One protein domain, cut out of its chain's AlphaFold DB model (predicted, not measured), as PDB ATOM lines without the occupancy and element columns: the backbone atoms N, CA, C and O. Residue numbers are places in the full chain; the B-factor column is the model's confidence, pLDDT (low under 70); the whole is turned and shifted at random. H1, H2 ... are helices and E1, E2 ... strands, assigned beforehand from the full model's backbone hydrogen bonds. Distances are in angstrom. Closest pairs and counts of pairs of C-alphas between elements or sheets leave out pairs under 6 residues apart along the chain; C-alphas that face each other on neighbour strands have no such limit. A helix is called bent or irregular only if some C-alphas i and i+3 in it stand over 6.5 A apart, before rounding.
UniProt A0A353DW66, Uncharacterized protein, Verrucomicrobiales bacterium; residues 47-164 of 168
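Overview. This is residues 47 to 164 of the 168 residues of an uncharacterized protein of Verrucomicrobiales bacterium (UniProt A0A353DW66). A single, strongly twisted sheet of five strands forms a wall, with H1 and H3 packed over one of its faces. H4 packs on residues 59 to 63 of H1 and grazes the sheet at E4 and E5, while the short H2 grazes the same two strands, apart from H4. The printed part has 118 residues with four named helices and five named strands, in the order E1 H1 E2 E3 H2 E4 E5 H3 H4; the sheet runs E2 E1 E3 E5 E4 and is mixed. The class is mixed, helices and strands, and the whole is compact and rounded, with a radius of gyration of the C-alphas of 13.4 A and spans of 35 by 30 by 26 A.

Arrangement. E1, residues 48 to 53, is parallel to the edge strand E2, residues 75 to 80, at 28 degrees; N 50 and O 76, 2.8 A apart, are within hydrogen-bond range. With H1, residues 57 to 71, they make a strand-helix-strand unit, two parallel neighbours with a helix between, its crossover right-handed. E3, residues 96 to 101, is parallel to E1 at 15 degrees, with N 51 and O 97 at 2.8 A. E5, residues 132 to 136, is antiparallel to E3 at 161 degrees, with N 98 and O 135 at 2.8 A. It forms a hairpin with the edge strand E4, residues 116 to 120, antiparallel at 154 degrees, with N 118 and O 134 at 2.9 A. E3, H2, residues 107 to 112, and E4 make a split unit, with E5 between its strands and a right-handed crossover. H1 and H3, residues 144 to 153, lie on the same face, making two layers, a sheet with helices on one face. H1 is over E1 at a height over the sheet of 9.7 A, H3 over E3 at 8.4 A, and both run along the strands. H1 and H3 are close but not clearly touching; their closest C-alphas, of Phe 67 and Leu 149, are 7.5 A apart. H4, residues 156 to 164, touches H1 at a shallow tilt of 26 degrees, opposite ways; the closest C-alphas, of Ala 59 and Leu 162, are 5.8 A apart. H2, H3 and H4 have every O i to N i+4 pair within hydrogen-bond range, H1 9 of 11.

Along the chain. E1 begins at C-alpha 48 (-85.437, -4.048, 19.231) and is 16.5 A long, E2 15.2 A and E3 17.1 A. H1 measures 19.9 A and is irregular, but only just: C-alphas 59 and 62 are 6.6 A apart. H3 measures 14.3 A, and H4 ends at C-alpha 164 (-93.036, 7.393, -1.477).

Size, cuts and confidence. The C-alphas farthest apart, of Ala 70 and Pro 85, are 37.4 A apart. The printed part has no cut; the links E2 to E3 and E4 to E5 are long. The mean pLDDT of the printed part is 75.2, and 37 residues are under 70, among them 81 to 90, 103 to 117 and 121 to 130.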
ATOM      1  N   PRO A  47     -84.907  -3.735  24.065       82.19
ATOM      2  CA  PRO A  47     -84.719  -2.993  22.839       82.19
ATOM      3  C   PRO A  47     -84.879  -3.920  21.631       82.19
ATOM      4  O   PRO A  47     -84.566  -5.106  21.711       82.19
ATOM      5  N   VAL A  48     -85.357  -3.361  20.525       86.12
ATOM      6  CA  VAL A  48     -85.437  -4.048  19.231       86.12
ATOM      7  C   VAL A  48     -84.279  -3.588  18.362       86.12
ATOM      8  O   VAL A  48     -84.070  -2.386  18.227       86.12
ATOM      9  N   ASP A  49     -83.549  -4.514  17.756       87.88
ATOM     10  CA  ASP A  49     -82.504  -4.198  16.786       87.88
ATOM     11  C   ASP A  49     -83.118  -4.149  15.377       87.88
ATOM     12  O   ASP A  49     -83.504  -5.168  14.812       87.88
ATOM     13  N   LEU A  50     -83.238  -2.948  14.812       87.12
ATOM     14  CA  LEU A  50     -83.685  -2.712  13.443       87.12
ATOM     15  C   LEU A  50     -82.476  -2.557  12.519       87.12
ATOM     16  O   LEU A  50     -81.719  -1.590  12.622       87.12
ATOM     17  N   HIS A  51     -82.351  -3.470  11.568       85.88
ATOM     18  CA  HIS A  51     -81.364  -3.422  10.502       85.88
ATOM     19  C   HIS A  51     -82.034  -2.965   9.208       85.88
ATOM     20  O   HIS A  51     -83.041  -3.538   8.806       85.88
ATOM     21  N   ALA A  52     -81.507  -1.943   8.541       85.25
ATOM     22  CA  ALA A  52     -82.047  -1.516   7.249       85.25
ATOM     23  C   ALA A  52     -80.954  -1.035   6.302       85.25
ATOM     24  O   ALA A  52     -79.905  -0.570   6.754       85.25
ATOM     25  N   SER A  53     -81.197  -1.130   4.993       79.19
ATOM     26  CA  SER A  53     -80.268  -0.589   3.999       79.19
ATOM     27  C   SER A  53     -80.089   0.923   4.186       79.19
ATOM     28  O   SER A  53     -80.970   1.638   4.679       79.19
ATOM     29  N   LYS A  54     -78.922   1.436   3.790       77.94
ATOM     30  CA  LYS A  54     -78.589   2.864   3.923       77.94
ATOM     31  C   LYS A  54     -79.593   3.782   3.218       77.94
ATOM     32  O   LYS A  54     -79.807   4.899   3.678       77.94
ATOM     33  N   GLN A  55     -80.186   3.312   2.122       77.06
ATOM     34  CA  GLN A  55     -81.174   4.055   1.335       77.06
ATOM     35  C   GLN A  55     -82.529   4.136   2.054       77.06
ATOM     36  O   GLN A  55     -83.184   5.169   2.011       77.06
ATOM     37  N   LEU A  56     -82.897   3.088   2.798       77.31
ATOM     38  CA  LEU A  56     -84.166   2.987   3.525       77.31
ATOM     39  C   LEU A  56     -84.170   3.702   4.879       77.31
ATOM     40  O   LEU A  56     -85.223   4.128   5.356       77.31
ATOM     41  N   MET A  57     -83.004   3.818   5.520       82.62
ATOM     42  CA  MET A  57     -82.893   4.363   6.876       82.62
ATOM     43  C   MET A  57     -83.533   5.758   7.045       82.62
ATOM     44  O   MET A  57     -84.260   5.928   8.022       82.62
ATOM     45  N   PRO A  58     -83.363   6.733   6.124       81.19
ATOM     46  CA  PRO A  58     -83.971   8.060   6.260       81.19
ATOM     47  C   PRO A  58     -85.506   8.048   6.281       81.19
ATOM     48  O   PRO A  58     -86.107   8.825   7.020       81.19
ATOM     49  N   ALA A  59     -86.142   7.161   5.507       80.88
ATOM     50  CA  ALA A  59     -87.599   7.019   5.477       80.88
ATOM     51  C   ALA A  59     -88.122   6.257   6.710       80.88
ATOM     52  O   ALA A  59     -89.165   6.595   7.273       80.88
ATOM     53  N   LEU A  60     -87.367   5.255   7.174       84.19
ATOM     54  CA  LEU A  60     -87.680   4.470   8.373       84.19
ATOM     55  C   LEU A  60     -87.540   5.270   9.667       84.19
ATOM     56  O   LEU A  60     -88.339   5.105  10.587       84.19
ATOM     57  N   GLU A  61     -86.519   6.114   9.771       84.56
ATOM     58  CA  GLU A  61     -86.163   6.825  10.995       84.56
ATOM     59  C   GLU A  61     -87.342   7.573  11.651       84.56
ATOM     60  O   GLU A  61     -87.610   7.301  12.830       84.56
ATOM     61  N   PRO A  62     -88.120   8.423  10.948       84.69
ATOM     62  CA  PRO A  62     -89.272   9.098  11.548       84.69
ATOM     63  C   PRO A  62     -90.379   8.129  11.986       84.69
ATOM     64  O   PRO A  62     -91.040   8.370  12.998       84.69
ATOM     65  N   MET A  63     -90.577   7.021  11.268       86.50
ATOM     66  CA  MET A  63     -91.585   6.008  11.604       86.50
ATOM     67  C   MET A  63     -91.194   5.245  12.868       86.50
ATOM     68  O   MET A  63     -92.013   5.030  13.760       86.50
ATOM     69  N   VAL A  64     -89.916   4.886  12.975       87.94
ATOM     70  CA  VAL A  64     -89.364   4.205  14.144       87.94
ATOM     71  C   VAL A  64     -89.423   5.120  15.361       87.94
ATOM     72  O   VAL A  64     -89.865   4.679  16.413       87.94
ATOM     73  N   ILE A  65     -89.071   6.404  15.223       85.25
ATOM     74  CA  ILE A  65     -89.214   7.388  16.310       85.25
ATOM     75  C   ILE A  65     -90.679   7.486  16.763       85.25
ATOM     76  O   ILE A  65     -90.959   7.473  17.961       85.25
ATOM     77  N   ALA A  66     -91.632   7.546  15.827       85.31
ATOM     78  CA  ALA A  66     -93.055   7.573  16.163       85.31
ATOM     79  C   ALA A  66     -93.496   6.305  16.918       85.31
ATOM     80  O   ALA A  66     -94.254   6.396  17.886       85.31
ATOM     81  N   PHE A  67     -92.991   5.135  16.519       85.69
ATOM     82  CA  PHE A  67     -93.242   3.871  17.208       85.69
ATOM     83  C   PHE A  67     -92.636   3.843  18.619       85.69
ATOM     84  O   PHE A  67     -93.339   3.495  19.569       85.69
ATOM     85  N   GLU A  68     -91.373   4.255  18.779       84.56
ATOM     86  CA  GLU A  68     -90.693   4.353  20.079       84.56
ATOM     87  C   GLU A  68     -91.485   5.244  21.046       84.56
ATOM     88  O   GLU A  68     -91.744   4.852  22.184       84.56
ATOM     89  N   LEU A  69     -91.949   6.409  20.576       83.94
ATOM     90  CA  LEU A  69     -92.755   7.345  21.367       83.94
ATOM     91  C   LEU A  69     -94.132   6.778  21.734       83.94
ATOM     92  O   LEU A  69     -94.595   6.965  22.857       83.94
ATOM     93  N   ALA A  70     -94.797   6.087  20.805       82.44
ATOM     94  CA  ALA A  70     -96.137   5.546  21.027       82.44
ATOM     95  C   ALA A  70     -96.142   4.298  21.923       82.44
ATOM     96  O   ALA A  70     -97.113   4.052  22.643       82.44
ATOM     97  N   ARG A  71     -95.089   3.476  21.852       81.00
ATOM     98  CA  ARG A  71     -95.010   2.181  22.547       81.00
ATOM     99  C   ARG A  71     -94.070   2.177  23.747       81.00
ATOM    100  O   ARG A  71     -94.156   1.243  24.539       81.00
ATOM    101  N   GLY A  72     -93.235   3.202  23.913       79.38
ATOM    102  CA  GLY A  72     -92.246   3.275  24.991       79.38
ATOM    103  C   GLY A  72     -91.137   2.228  24.859       79.38
ATOM    104  O   GLY A  72     -90.575   1.803  25.865       79.38
ATOM    105  N   VAL A  73     -90.860   1.777  23.636       83.56
ATOM    106  CA  VAL A  73     -89.832   0.774  23.315       83.56
ATOM    107  C   VAL A  73     -88.624   1.492  22.722       83.56
ATOM    108  O   VAL A  73     -88.796   2.476  22.014       83.56
ATOM    109  N   GLN A  74     -87.410   1.010  22.990       84.88
ATOM    110  CA  GLN A  74     -86.198   1.503  22.334       84.88
ATOM    111  C   GLN A  74     -85.895   0.659  21.091       84.88
ATOM    112  O   GLN A  74     -85.830  -0.564  21.183       84.88
ATOM    113  N   VAL A  75     -85.661   1.292  19.944       86.31
ATOM    114  CA  VAL A  75     -85.280   0.624  18.697       86.31
ATOM    115  C   VAL A  75     -83.856   1.035  18.323       86.31
ATOM    116  O   VAL A  75     -83.563   2.178  17.977       86.31
ATOM    117  N   ARG A  76     -82.920   0.095  18.398       86.69
ATOM    118  CA  ARG A  76     -81.532   0.296  17.980       86.69
ATOM    119  C   ARG A  76     -81.456   0.162  16.469       86.69
ATOM    120  O   ARG A  76     -81.810  -0.867  15.916       86.69
ATOM    121  N   ARG A  77     -81.010   1.216  15.798       86.31
ATOM    122  CA  ARG A  77     -80.970   1.289  14.335       86.31
ATOM    123  C   ARG A  77     -79.559   0.960  13.863       86.31
ATOM    124  O   ARG A  77     -78.605   1.583  14.323       86.31
ATOM    125  N   SER A  78     -79.440   0.014  12.945       85.25
ATOM    126  CA  SER A  78     -78.174  -0.395  12.342       85.25
ATOM    127  C   SER A  78     -78.288  -0.336  10.827       85.25
ATOM    128  O   SER A  78     -79.213  -0.895  10.241       85.25
ATOM    129  N   ILE A  79     -77.348   0.353  10.184       82.19
ATOM    130  CA  ILE A  79     -77.297   0.418   8.723       82.19
ATOM    131  C   ILE A  79     -76.638  -0.858   8.205       82.19
ATOM    132  O   ILE A  79     -75.541  -1.215   8.635       82.19
ATOM    133  N   LEU A  80     -77.312  -1.527   7.278       77.06
ATOM    134  CA  LEU A  80     -76.771  -2.643   6.520       77.06
ATOM    135  C   LEU A  80     -75.917  -2.116   5.372       77.06
ATOM    136  O   LEU A  80     -76.398  -1.369   4.518       77.06
ATOM    137  N   ASP A  81     -74.649  -2.517   5.373       69.06
ATOM    138  CA  ASP A  81     -73.704  -2.247   4.294       69.06
ATOM    139  C   ASP A  81     -73.701  -3.426   3.313       69.06
ATOM    140  O   ASP A  81     -72.878  -4.341   3.402       69.06
ATOM    141  N   LEU A  82     -74.694  -3.425   2.423       63.62
ATOM    142  CA  LEU A  82     -74.901  -4.463   1.407       63.62
ATOM    143  C   LEU A  82     -73.931  -4.326   0.219       63.62
ATOM    144  O   LEU A  82     -73.791  -5.260  -0.565       63.62
ATOM    145  N   ASP A  83     -73.205  -3.205   0.120       60.34
ATOM    146  CA  ASP A  83     -72.145  -2.996  -0.878       60.34
ATOM    147  C   ASP A  83     -70.873  -3.801  -0.547       60.34
ATOM    148  O   ASP A  83     -69.956  -3.930  -1.366       60.34
ATOM    149  N   ASN A  84     -70.791  -4.361   0.664       55.94
ATOM    150  CA  ASN A  84     -69.671  -5.178   1.091       55.94
ATOM    151  C   ASN A  84     -69.890  -6.648   0.680       55.94
ATOM    152  O   ASN A  84     -70.766  -7.308   1.232       55.94
ATOM    153  N   PRO A  85     -69.043  -7.245  -0.181       49.66
ATOM    154  CA  PRO A  85     -69.179  -8.645  -0.605       49.66
ATOM    155  C   PRO A  85     -68.954  -9.672   0.523       49.66
ATOM    156  O   PRO A  85     -69.139 -10.870   0.314       49.66
ATOM    157  N   LYS A  86     -68.526  -9.230   1.716       48.50
ATOM    158  CA  LYS A  86     -68.494 -10.038   2.951       48.50
ATOM    159  C   LYS A  86     -69.668  -9.751   3.898       48.50
ATOM    160  O   LYS A  86     -69.813 -10.459   4.892       48.50
ATOM    161  N   GLY A  87     -70.454  -8.711   3.628       52.53
ATOM    162  CA  GLY A  87     -71.645  -8.328   4.378       52.53
ATOM    163  C   GLY A  87     -72.830  -9.172   3.931       52.53
ATOM    164  O   GLY A  87     -73.530  -8.822   2.991       52.53
ATOM    165  N   GLY A  88     -73.020 -10.324   4.569       60.56
ATOM    166  CA  GLY A  88     -74.264 -11.080   4.436       60.56
ATOM    167  C   GLY A  88     -75.414 -10.408   5.190       60.56
ATOM    168  O   GLY A  88     -75.220  -9.405   5.884       60.56
ATOM    169  N   LEU A  89     -76.608 -11.001   5.101       67.12
ATOM    170  CA  LEU A  89     -77.684 -10.703   6.050       67.12
ATOM    171  C   LEU A  89     -77.155 -10.849   7.491       67.12
ATOM    172  O   LEU A  89     -76.375 -11.768   7.758       67.12
ATOM    173  N   PRO A  90     -77.542  -9.952   8.410       68.44
ATOM    174  CA  PRO A  90     -77.119 -10.047   9.797       68.44
ATOM    175  C   PRO A  90     -77.743 -11.299  10.423       68.44
ATOM    176  O   PRO A  90     -78.858 -11.677  10.059       68.44
ATOM    177  N   ASP A  91     -77.053 -11.925  11.377       72.25
ATOM    178  CA  ASP A  91     -77.637 -13.016  12.164       72.25
ATOM    179  C   ASP A  91     -78.809 -12.461  12.989       72.25
ATOM    180  O   ASP A  91     -78.617 -11.815  14.023       72.25
ATOM    181  N   LEU A  92     -80.035 -12.671  12.501       75.31
ATOM    182  CA  LEU A  92     -81.247 -12.198  13.161       75.31
ATOM    183  C   LEU A  92     -81.568 -13.078  14.365       75.31
ATOM    184  O   LEU A  92     -81.634 -14.302  14.268       75.31
ATOM    185  N   ASN A  93     -81.797 -12.433  15.505       80.56
ATOM    186  CA  ASN A  93     -82.248 -13.075  16.731       80.56
ATOM    187  C   ASN A  93     -83.717 -12.712  17.035       80.56
ATOM    188  O   ASN A  93     -84.361 -11.981  16.284       80.56
ATOM    189  N   ALA A  94     -84.241 -13.204  18.160       81.56
ATOM    190  CA  ALA A  94     -85.610 -12.939  18.614       81.56
ATOM    191  C   ALA A  94     -85.958 -11.449  18.788       81.56
ATOM    192  O   ALA A  94     -87.129 -11.087  18.725       81.56
ATOM    193  N   SER A  95     -84.964 -10.587  18.995       83.94
ATOM    194  CA  SER A  95     -85.105  -9.141  19.176       83.94
ATOM    195  C   SER A  95     -84.710  -8.342  17.922       83.94
ATOM    196  O   SER A  95     -84.709  -7.112  17.975       83.94
ATOM    197  N   SER A  96     -84.377  -9.002  16.806       84.00
ATOM    198  CA  SER A  96     -83.909  -8.359  15.574       84.00
ATOM    199  C   SER A  96     -84.965  -8.361  14.471       84.00
ATOM    200  O   SER A  96     -85.703  -9.326  14.281       84.00
ATOM    201  N   LEU A  97     -84.983  -7.290  13.687       85.94
ATOM    202  CA  LEU A  97     -85.833  -7.121  12.518       85.94
ATOM    203  C   LEU A  97     -85.029  -6.450  11.407       85.94
ATOM    204  O   LEU A  97     -84.251  -5.533  11.664       85.94
ATOM    205  N   CYS A  98     -85.197  -6.909  10.174       84.88
ATOM    206  CA  CYS A  98     -84.399  -6.465   9.041       84.88
ATOM    207  C   CYS A  98     -85.281  -6.037   7.868       84.88
ATOM    208  O   CYS A  98     -86.201  -6.756   7.493       84.88
ATOM    209  N   LEU A  99     -84.987  -4.878   7.278       84.50
ATOM    210  CA  LEU A  99     -85.660  -4.364   6.090       84.50
ATOM    211  C   LEU A  99     -84.657  -4.162   4.950       84.50
ATOM    212  O   LEU A  99     -83.691  -3.410   5.079       84.50
ATOM    213  N   VAL A 100     -84.898  -4.832   3.830       80.00
ATOM    214  CA  VAL A 100     -83.980  -4.908   2.682       80.00
ATOM    215  C   VAL A 100     -84.754  -4.837   1.374       80.00
ATOM    216  O   VAL A 100     -85.911  -5.248   1.320       80.00
ATOM    217  N   GLY A 101     -84.145  -4.316   0.313       75.25
ATOM    218  CA  GLY A 101     -84.739  -4.310  -1.025       75.25
ATOM    219  C   GLY A 101     -84.925  -5.719  -1.587       75.25
ATOM    220  O   GLY A 101     -84.108  -6.606  -1.352       75.25
ATOM    221  N   GLU A 102     -85.976  -5.937  -2.385       73.56
ATOM    222  CA  GLU A 102     -86.213  -7.218  -3.072       73.56
ATOM    223  C   GLU A 102     -85.027  -7.614  -3.962       73.56
ATOM    224  O   GLU A 102     -84.703  -8.791  -4.076       73.56
ATOM    225  N   HIS A 103     -84.354  -6.631  -4.559       69.19
ATOM    226  CA  HIS A 103     -83.183  -6.847  -5.407       69.19
ATOM    227  C   HIS A 103     -81.886  -7.104  -4.629       69.19
ATOM    228  O   HIS A 103     -80.893  -7.493  -5.234       69.19
ATOM    229  N   GLU A 104     -81.883  -6.880  -3.313       67.38
ATOM    230  CA  GLU A 104     -80.690  -6.992  -2.467       67.38
ATOM    231  C   GLU A 104     -80.553  -8.378  -1.820       67.38
ATOM    232  O   GLU A 104     -79.498  -8.703  -1.280       67.38
ATOM    233  N   VAL A 105     -81.605  -9.208  -1.864       67.62
ATOM    234  CA  VAL A 105     -81.629 -10.507  -1.184       67.62
ATOM    235  C   VAL A 105     -82.167 -11.607  -2.088       67.62
ATOM    236  O   VAL A 105     -83.304 -11.563  -2.552       67.62
ATOM    237  N   ASP A 106     -81.372 -12.663  -2.262       67.31
ATOM    238  CA  ASP A 106     -81.825 -13.888  -2.914       67.31
ATOM    239  C   ASP A 106     -82.819 -14.654  -2.029       67.31
ATOM    240  O   ASP A 106     -82.574 -14.898  -0.844       67.31
ATOM    241  N   ARG A 107     -83.923 -15.132  -2.621       63.28
ATOM    242  CA  ARG A 107     -84.929 -15.959  -1.918       63.28
ATOM    243  C   ARG A 107     -84.332 -17.203  -1.254       63.28
ATOM    244  O   ARG A 107     -84.825 -17.636  -0.214       63.28
ATOM    245  N   GLU A 108     -83.269 -17.768  -1.827       61.34
ATOM    246  CA  GLU A 108     -82.547 -18.900  -1.232       61.34
ATOM    247  C   GLU A 108     -81.812 -18.520   0.060       61.34
ATOM    248  O   GLU A 108     -81.669 -19.352   0.956       61.34
ATOM    249  N   MET A 109     -81.362 -17.267   0.179       63.31
ATOM    250  CA  MET A 109     -80.704 -16.764   1.380       63.31
ATOM    251  C   MET A 109     -81.717 -16.663   2.527       63.31
ATOM    252  O   MET A 109     -81.469 -17.200   3.599       63.31
ATOM    253  N   VAL A 110     -82.906 -16.109   2.270       64.50
ATOM    254  CA  VAL A 110     -84.013 -16.035   3.246       64.50
ATOM    255  C   VAL A 110     -84.420 -17.423   3.758       64.50
ATOM    256  O   VAL A 110     -84.538 -17.632   4.965       64.50
ATOM    257  N   GLN A 111     -84.581 -18.394   2.851       62.69
ATOM    258  CA  GLN A 111     -84.956 -19.763   3.221       62.69
ATOM    259  C   GLN A 111     -83.867 -20.487   4.021       62.69
ATOM    260  O   GLN A 111     -84.188 -21.266   4.917       62.69
ATOM    261  N   ARG A 112     -82.584 -20.222   3.740       57.19
ATOM    262  CA  ARG A 112     -81.456 -20.820   4.476       57.19
ATOM    263  C   ARG A 112     -81.421 -20.433   5.951       57.19
ATOM    264  O   ARG A 112     -80.982 -21.248   6.758       57.19
ATOM    265  N   PHE A 113     -81.871 -19.230   6.293       59.00
ATOM    266  CA  PHE A 113     -81.865 -18.733   7.670       59.00
ATOM    267  C   PHE A 113     -83.166 -19.030   8.435       59.00
ATOM    268  O   PHE A 113     -83.272 -18.670   9.603       59.00
ATOM    269  N   GLY A 114     -84.148 -19.700   7.812       58.34
ATOM    270  CA  GLY A 114     -85.426 -20.016   8.462       58.34
ATOM    271  C   GLY A 114     -86.219 -18.773   8.876       58.34
ATOM    272  O   GLY A 114     -86.968 -18.820   9.849       58.34
ATOM    273  N   LEU A 115     -86.016 -17.660   8.169       66.81
ATOM    274  CA  LEU A 115     -86.628 -16.371   8.473       66.81
ATOM    275  C   LEU A 115     -88.016 -16.276   7.846       66.81
ATOM    276  O   LEU A 115     -88.228 -16.702   6.707       66.81
ATOM    277  N   GLU A 116     -88.944 -15.660   8.568       67.75
ATOM    278  CA  GLU A 116     -90.193 -15.208   7.975       67.75
ATOM    279  C   GLU A 116     -89.925 -13.940   7.168       67.75
ATOM    280  O   GLU A 116     -89.266 -13.003   7.626       67.75
ATOM    281  N   SER A 117     -90.426 -13.933   5.933       68.19
ATOM    282  CA  SER A 117     -90.309 -12.799   5.026       68.19
ATOM    283  C   SER A 117     -91.685 -12.286   4.649       68.19
ATOM    284  O   SER A 117     -92.446 -12.989   3.978       68.19
ATOM    285  N   THR A 118     -91.978 -11.045   5.016       74.62
ATOM    286  CA  THR A 118     -93.155 -10.332   4.518       74.62
ATOM    287  C   THR A 118     -92.719  -9.381   3.410       74.62
ATOM    288  O   THR A 118     -91.851  -8.535   3.620       74.62
ATOM    289  N   LEU A 119     -93.295  -9.525   2.213       68.00
ATOM    290  CA  LEU A 119     -93.018  -8.627   1.090       68.00
ATOM    291  C   LEU A 119     -93.891  -7.372   1.204       68.00
ATOM    292  O   LEU A 119     -95.114  -7.441   1.094       68.00
ATOM    293  N   LEU A 120     -93.258  -6.219   1.393       73.56
ATOM    294  CA  LEU A 120     -93.918  -4.919   1.426       73.56
ATOM    295  C   LEU A 120     -94.060  -4.364   0.001       73.56
ATOM    296  O   LEU A 120     -93.122  -4.412  -0.796       73.56
ATOM    297  N   GLY A 121     -95.238  -3.815  -0.315       62.12
ATOM    298  CA  GLY A 121     -95.521  -3.193  -1.616       62.12
ATOM    299  C   GLY A 121     -96.042  -4.141  -2.704       62.12
ATOM    300  O   GLY A 121     -96.086  -3.755  -3.872       62.12
ATOM    301  N   GLN A 122     -96.470  -5.357  -2.346       62.97
ATOM    302  CA  GLN A 122     -96.974  -6.366  -3.290       62.97
ATOM    303  C   GLN A 122     -98.229  -5.913  -4.069       62.97
ATOM    304  O   GLN A 122     -98.387  -6.288  -5.231       62.97
ATOM    305  N   ASP A 123     -99.058  -5.047  -3.477       54.94
ATOM    306  CA  ASP A 123    -100.281  -4.499  -4.090       54.94
ATOM    307  C   ASP A 123    -100.036  -3.291  -5.014       54.94
ATOM    308  O   ASP A 123    -100.970  -2.745  -5.609       54.94
ATOM    309  N   SER A 124     -98.782  -2.848  -5.176       50.00
ATOM    310  CA  SER A 124     -98.475  -1.804  -6.155       50.00
ATOM    311  C   SER A 124     -98.607  -2.363  -7.576       50.00
ATOM    312  O   SER A 124     -97.761  -3.109  -8.059       50.00
ATOM    313  N   VAL A 125     -99.672  -1.937  -8.265       47.75
ATOM    314  CA  VAL A 125    -100.003  -2.248  -9.673       47.75
ATOM    315  C   VAL A 125     -98.862  -1.883 -10.640       47.75
ATOM    316  O   VAL A 125     -98.795  -2.383 -11.763       47.75
ATOM    317  N   THR A 126     -97.933  -1.029 -10.209       47.62
ATOM    318  CA  THR A 126     -96.795  -0.566 -10.998       47.62
ATOM    319  C   THR A 126     -95.545  -1.415 -10.715       47.62
ATOM    320  O   THR A 126     -94.986  -1.311  -9.624       47.62
ATOM    321  N   PRO A 127     -95.021  -2.186 -11.689       50.34
ATOM    322  CA  PRO A 127     -93.802  -2.992 -11.520       50.34
ATOM    323  C   PRO A 127     -92.521  -2.160 -11.335       50.34
ATOM    324  O   PRO A 127     -91.466  -2.721 -11.074       50.34
ATOM    325  N   ALA A 128     -92.608  -0.835 -11.488       52.03
ATOM    326  CA  ALA A 128     -91.501   0.103 -11.325       52.03
ATOM    327  C   ALA A 128     -91.336   0.634  -9.888       52.03
ATOM    328  O   ALA A 128     -90.418   1.411  -9.644       52.03
ATOM    329  N   ARG A 129     -92.232   0.285  -8.952       60.78
ATOM    330  CA  ARG A 129     -92.078   0.688  -7.549       60.78
ATOM    331  C   ARG A 129     -91.109  -0.253  -6.828       60.78
ATOM    332  O   ARG A 129     -91.222  -1.465  -7.025       60.78
ATOM    333  N   PRO A 130     -90.201   0.283  -5.993       66.25
ATOM    334  CA  PRO A 130     -89.314  -0.542  -5.188       66.25
ATOM    335  C   PRO A 130     -90.140  -1.447  -4.272       66.25
ATOM    336  O   PRO A 130     -91.241  -1.102  -3.848       66.25
ATOM    337  N   ARG A 131     -89.632  -2.646  -4.015       74.88
ATOM    338  CA  ARG A 131     -90.250  -3.639  -3.135       74.88
ATOM    339  C   ARG A 131     -89.249  -3.988  -2.060       74.88
ATOM    340  O   ARG A 131     -88.059  -4.087  -2.355       74.88
ATOM    341  N   TYR A 132     -89.726  -4.198  -0.841       79.44
ATOM    342  CA  TYR A 132     -88.857  -4.489   0.294       79.44
ATOM    343  C   TYR A 132     -89.288  -5.782   0.974       79.44
ATOM    344  O   TYR A 132     -90.479  -6.049   1.124       79.44
ATOM    345  N   TYR A 133     -88.318  -6.573   1.413       81.44
ATOM    346  CA  TYR A 133     -88.538  -7.686   2.317       81.44
ATOM    347  C   TYR A 133     -88.346  -7.221   3.755       81.44
ATOM    348  O   TYR A 133     -87.304  -6.676   4.121       81.44
ATOM    349  N   LEU A 134     -89.360  -7.484   4.567       84.44
ATOM    350  CA  LEU A 134     -89.284  -7.454   6.015       84.44
ATOM    351  C   LEU A 134     -88.934  -8.860   6.499       84.44
ATOM    352  O   LEU A 134     -89.728  -9.782   6.327       84.44
ATOM    353  N   LEU A 135     -87.746  -9.011   7.071       84.50
ATOM    354  CA  LEU A 135     -87.192 -10.264   7.563       84.50
ATOM    355  C   LEU A 135     -87.151 -10.248   9.092       84.50
ATOM    356  O   LEU A 135     -86.607  -9.323   9.699       84.50
ATOM    357  N   HIS A 136     -87.694 -11.286   9.713       83.19
ATOM    358  CA  HIS A 136     -87.584 -11.529  11.150       83.19
ATOM    359  C   HIS A 136     -87.622 -13.036  11.429       83.19
ATOM    360  O   HIS A 136     -87.984 -13.834  10.562       83.19
ATOM    361  N   VAL A 137     -87.228 -13.447  12.635       80.62
ATOM    362  CA  VAL A 137     -87.437 -14.838  13.064       80.62
ATOM    363  C   VAL A 137     -88.940 -15.142  13.160       80.62
ATOM    364  O   VAL A 137     -89.721 -14.202  13.339       80.62
ATOM    365  N   PRO A 138     -89.362 -16.413  13.063       77.06
ATOM    366  CA  PRO A 138     -90.766 -16.794  13.189       77.06
ATOM    367  C   PRO A 138     -91.467 -16.147  14.392       77.06
ATOM    368  O   PRO A 138     -90.879 -16.041  15.471       77.06
ATOM    369  N   LEU A 139     -92.714 -15.693  14.214       75.56
ATOM    370  CA  LEU A 139     -93.462 -14.946  15.243       75.56
ATOM    371  C   LEU A 139     -93.605 -15.680  16.590       75.56
ATOM    372  O   LEU A 139     -93.755 -15.036  17.624       75.56
ATOM    373  N   ASP A 140     -93.559 -17.013  16.596       76.81
ATOM    374  CA  ASP A 140     -93.575 -17.843  17.807       76.81
ATOM    375  C   ASP A 140     -92.263 -17.771  18.611       76.81
ATOM    376  O   ASP A 140     -92.247 -18.092  19.800       76.81
ATOM    377  N   GLN A 141     -91.178 -17.331  17.974       77.81
ATOM    378  CA  GLN A 141     -89.839 -17.182  18.548       77.81
ATOM    379  C   GLN A 141     -89.405 -15.716  18.682       77.81
ATOM    380  O   GLN A 141     -88.429 -15.430  19.377       77.81
ATOM    381  N   ALA A 142     -90.109 -14.788  18.031       79.69
ATOM    382  CA  ALA A 142     -89.843 -13.359  18.101       79.69
ATOM    383  C   ALA A 142     -90.308 -12.751  19.435       79.69
ATOM    384  O   ALA A 142     -91.357 -13.093  19.982       79.69
ATOM    385  N   ASP A 143     -89.558 -11.770  19.939       83.50
ATOM    386  CA  ASP A 143     -90.001 -10.946  21.057       83.50
ATOM    387  C   ASP A 143     -91.265 -10.159  20.664       83.50
ATOM    388  O   ASP A 143     -91.456  -9.735  19.517       83.50
ATOM    389  N   SER A 144     -92.116  -9.868  21.652       82.00
ATOM    390  CA  SER A 144     -93.367  -9.122  21.439       82.00
ATOM    391  C   SER A 144     -93.155  -7.780  20.735       82.00
ATOM    392  O   SER A 144     -93.989  -7.348  19.947       82.00
ATOM    393  N   ASN A 145     -92.029  -7.117  21.008       84.19
ATOM    394  CA  ASN A 145     -91.708  -5.813  20.435       84.19
ATOM    395  C   ASN A 145     -91.325  -5.904  18.953       84.19
ATOM    396  O   ASN A 145     -91.644  -4.989  18.198       84.19
ATOM    397  N   VAL A 146     -90.677  -6.999  18.541       84.19
ATOM    398  CA  VAL A 146     -90.377  -7.277  17.128       84.19
ATOM    399  C   VAL A 146     -91.671  -7.533  16.376       84.19
ATOM    400  O   VAL A 146     -91.886  -6.945  15.324       84.19
ATOM    401  N   THR A 147     -92.569  -8.328  16.961       84.81
ATOM    402  CA  THR A 147     -93.893  -8.598  16.385       84.81
ATOM    403  C   THR A 147     -94.722  -7.317  16.247       84.81
ATOM    404  O   THR A 147     -95.290  -7.057  15.188       84.81
ATOM    405  N   ASP A 148     -94.754  -6.475  17.286       85.69
ATOM    406  CA  ASP A 148     -95.456  -5.185  17.260       85.69
ATOM    407  C   ASP A 148     -94.857  -4.226  16.213       85.69
ATOM    408  O   ASP A 148     -95.605  -3.532  15.519       85.69
ATOM    409  N   LEU A 149     -93.525  -4.175  16.091       85.38
ATOM    410  CA  LEU A 149     -92.839  -3.333  15.109       85.38
ATOM    411  C   LEU A 149     -93.059  -3.846  13.681       85.38
ATOM    412  O   LEU A 149     -93.346  -3.050  12.791       85.38
ATOM    413  N   ALA A 150     -92.984  -5.161  13.465       86.06
ATOM    414  CA  ALA A 150     -93.292  -5.790  12.185       86.06
ATOM    415  C   ALA A 150     -94.731  -5.470  11.765       86.06
ATOM    416  O   ALA A 150     -94.958  -4.934  10.680       86.06
ATOM    417  N   ALA A 151     -95.694  -5.683  12.664       85.88
ATOM    418  CA  ALA A 151     -97.092  -5.350  12.424       85.88
ATOM    419  C   ALA A 151     -97.276  -3.859  12.101       85.88
ATOM    420  O   ALA A 151     -98.008  -3.525  11.173       85.88
ATOM    421  N   TYR A 152     -96.588  -2.960  12.813       86.31
ATOM    422  CA  TYR A 152     -96.624  -1.522  12.539       86.31
ATOM    423  C   TYR A 152     -96.079  -1.171  11.147       86.31
ATOM    424  O   TYR A 152     -96.739  -0.449  10.403       86.31
ATOM    425  N   LEU A 153     -94.916  -1.706  10.767       84.62
ATOM    426  CA  LEU A 153     -94.283  -1.430   9.472       84.62
ATOM    427  C   LEU A 153     -95.047  -2.042   8.290       84.62
ATOM    428  O   LEU A 153     -94.990  -1.503   7.189       84.62
ATOM    429  N   THR A 154     -95.799  -3.123   8.512       83.94
ATOM    430  CA  THR A 154     -96.671  -3.737   7.490       83.94
ATOM    431  C   THR A 154     -97.996  -2.999   7.272       83.94
ATOM    432  O   THR A 154     -98.749  -3.356   6.366       83.94
ATOM    433  N   GLN A 155     -98.312  -1.970   8.067       83.38
ATOM    434  CA  GLN A 155     -99.544  -1.202   7.874       83.38
ATOM    435  C   GLN A 155     -99.519  -0.467   6.524       83.38
ATOM    436  O   GLN A 155     -98.506   0.159   6.207       83.38
ATOM    437  N   PRO A 156    -100.630  -0.442   5.761       78.38
ATOM    438  CA  PRO A 156    -100.669   0.171   4.430       78.38
ATOM    439  C   PRO A 156    -100.148   1.612   4.393       78.38
ATOM    440  O   PRO A 156     -99.362   1.960   3.522       78.38
ATOM    441  N   GLU A 157    -100.504   2.435   5.384       80.31
ATOM    442  CA  GLU A 157    -100.043   3.828   5.477       80.31
ATOM    443  C   GLU A 157     -98.526   3.950   5.673       80.31
ATOM    444  O   GLU A 157     -97.903   4.889   5.181       80.31
ATOM    445  N   GLN A 158     -97.938   3.019   6.427       81.31
ATOM    446  CA  GLN A 158     -96.505   2.981   6.698       81.31
ATOM    447  C   GLN A 158     -95.743   2.471   5.471       81.31
ATOM    448  O   GLN A 158     -94.736   3.061   5.083       81.31
ATOM    449  N   VAL A 159     -96.279   1.446   4.807       79.12
ATOM    450  CA  VAL A 159     -95.766   0.938   3.530       79.12
ATOM    451  C   VAL A 159     -95.807   2.026   2.456       79.12
ATOM    452  O   VAL A 159     -94.807   2.256   1.784       79.12
ATOM    453  N   ASP A 160     -96.911   2.764   2.332       76.94
ATOM    454  CA  ASP A 160     -97.023   3.864   1.371       76.94
ATOM    455  C   ASP A 160     -95.999   4.976   1.635       76.94
ATOM    456  O   ASP A 160     -95.469   5.551   0.687       76.94
ATOM    457  N   ARG A 161     -95.692   5.279   2.904       76.38
ATOM    458  CA  ARG A 161     -94.648   6.254   3.261       76.38
ATOM    459  C   ARG A 161     -93.256   5.763   2.879       76.38
ATOM    460  O   ARG A 161     -92.527   6.518   2.246       76.38
ATOM    461  N   LEU A 162     -92.933   4.503   3.186       76.06
ATOM    462  CA  LEU A 162     -91.664   3.876   2.794       76.06
ATOM    463  C   LEU A 162     -91.464   3.904   1.275       76.06
ATOM    464  O   LEU A 162     -90.375   4.195   0.803       76.06
ATOM    465  N   LEU A 163     -92.527   3.651   0.510       71.88
ATOM    466  CA  LEU A 163     -92.480   3.609  -0.954       71.88
ATOM    467  C   LEU A 163     -92.479   4.991  -1.622       71.88
ATOM    468  O   LEU A 163     -92.172   5.094  -2.811       71.88
ATOM    469  N   LYS A 164     -92.885   6.047  -0.911       68.62
ATOM    470  CA  LYS A 164     -93.036   7.393  -1.477       68.62
ATOM    471  C   LYS A 164     -91.741   8.203  -1.434       68.62
ATOM    472  O   LYS A 164     -91.516   8.979  -2.358       68.62
TER     473      LYS A 164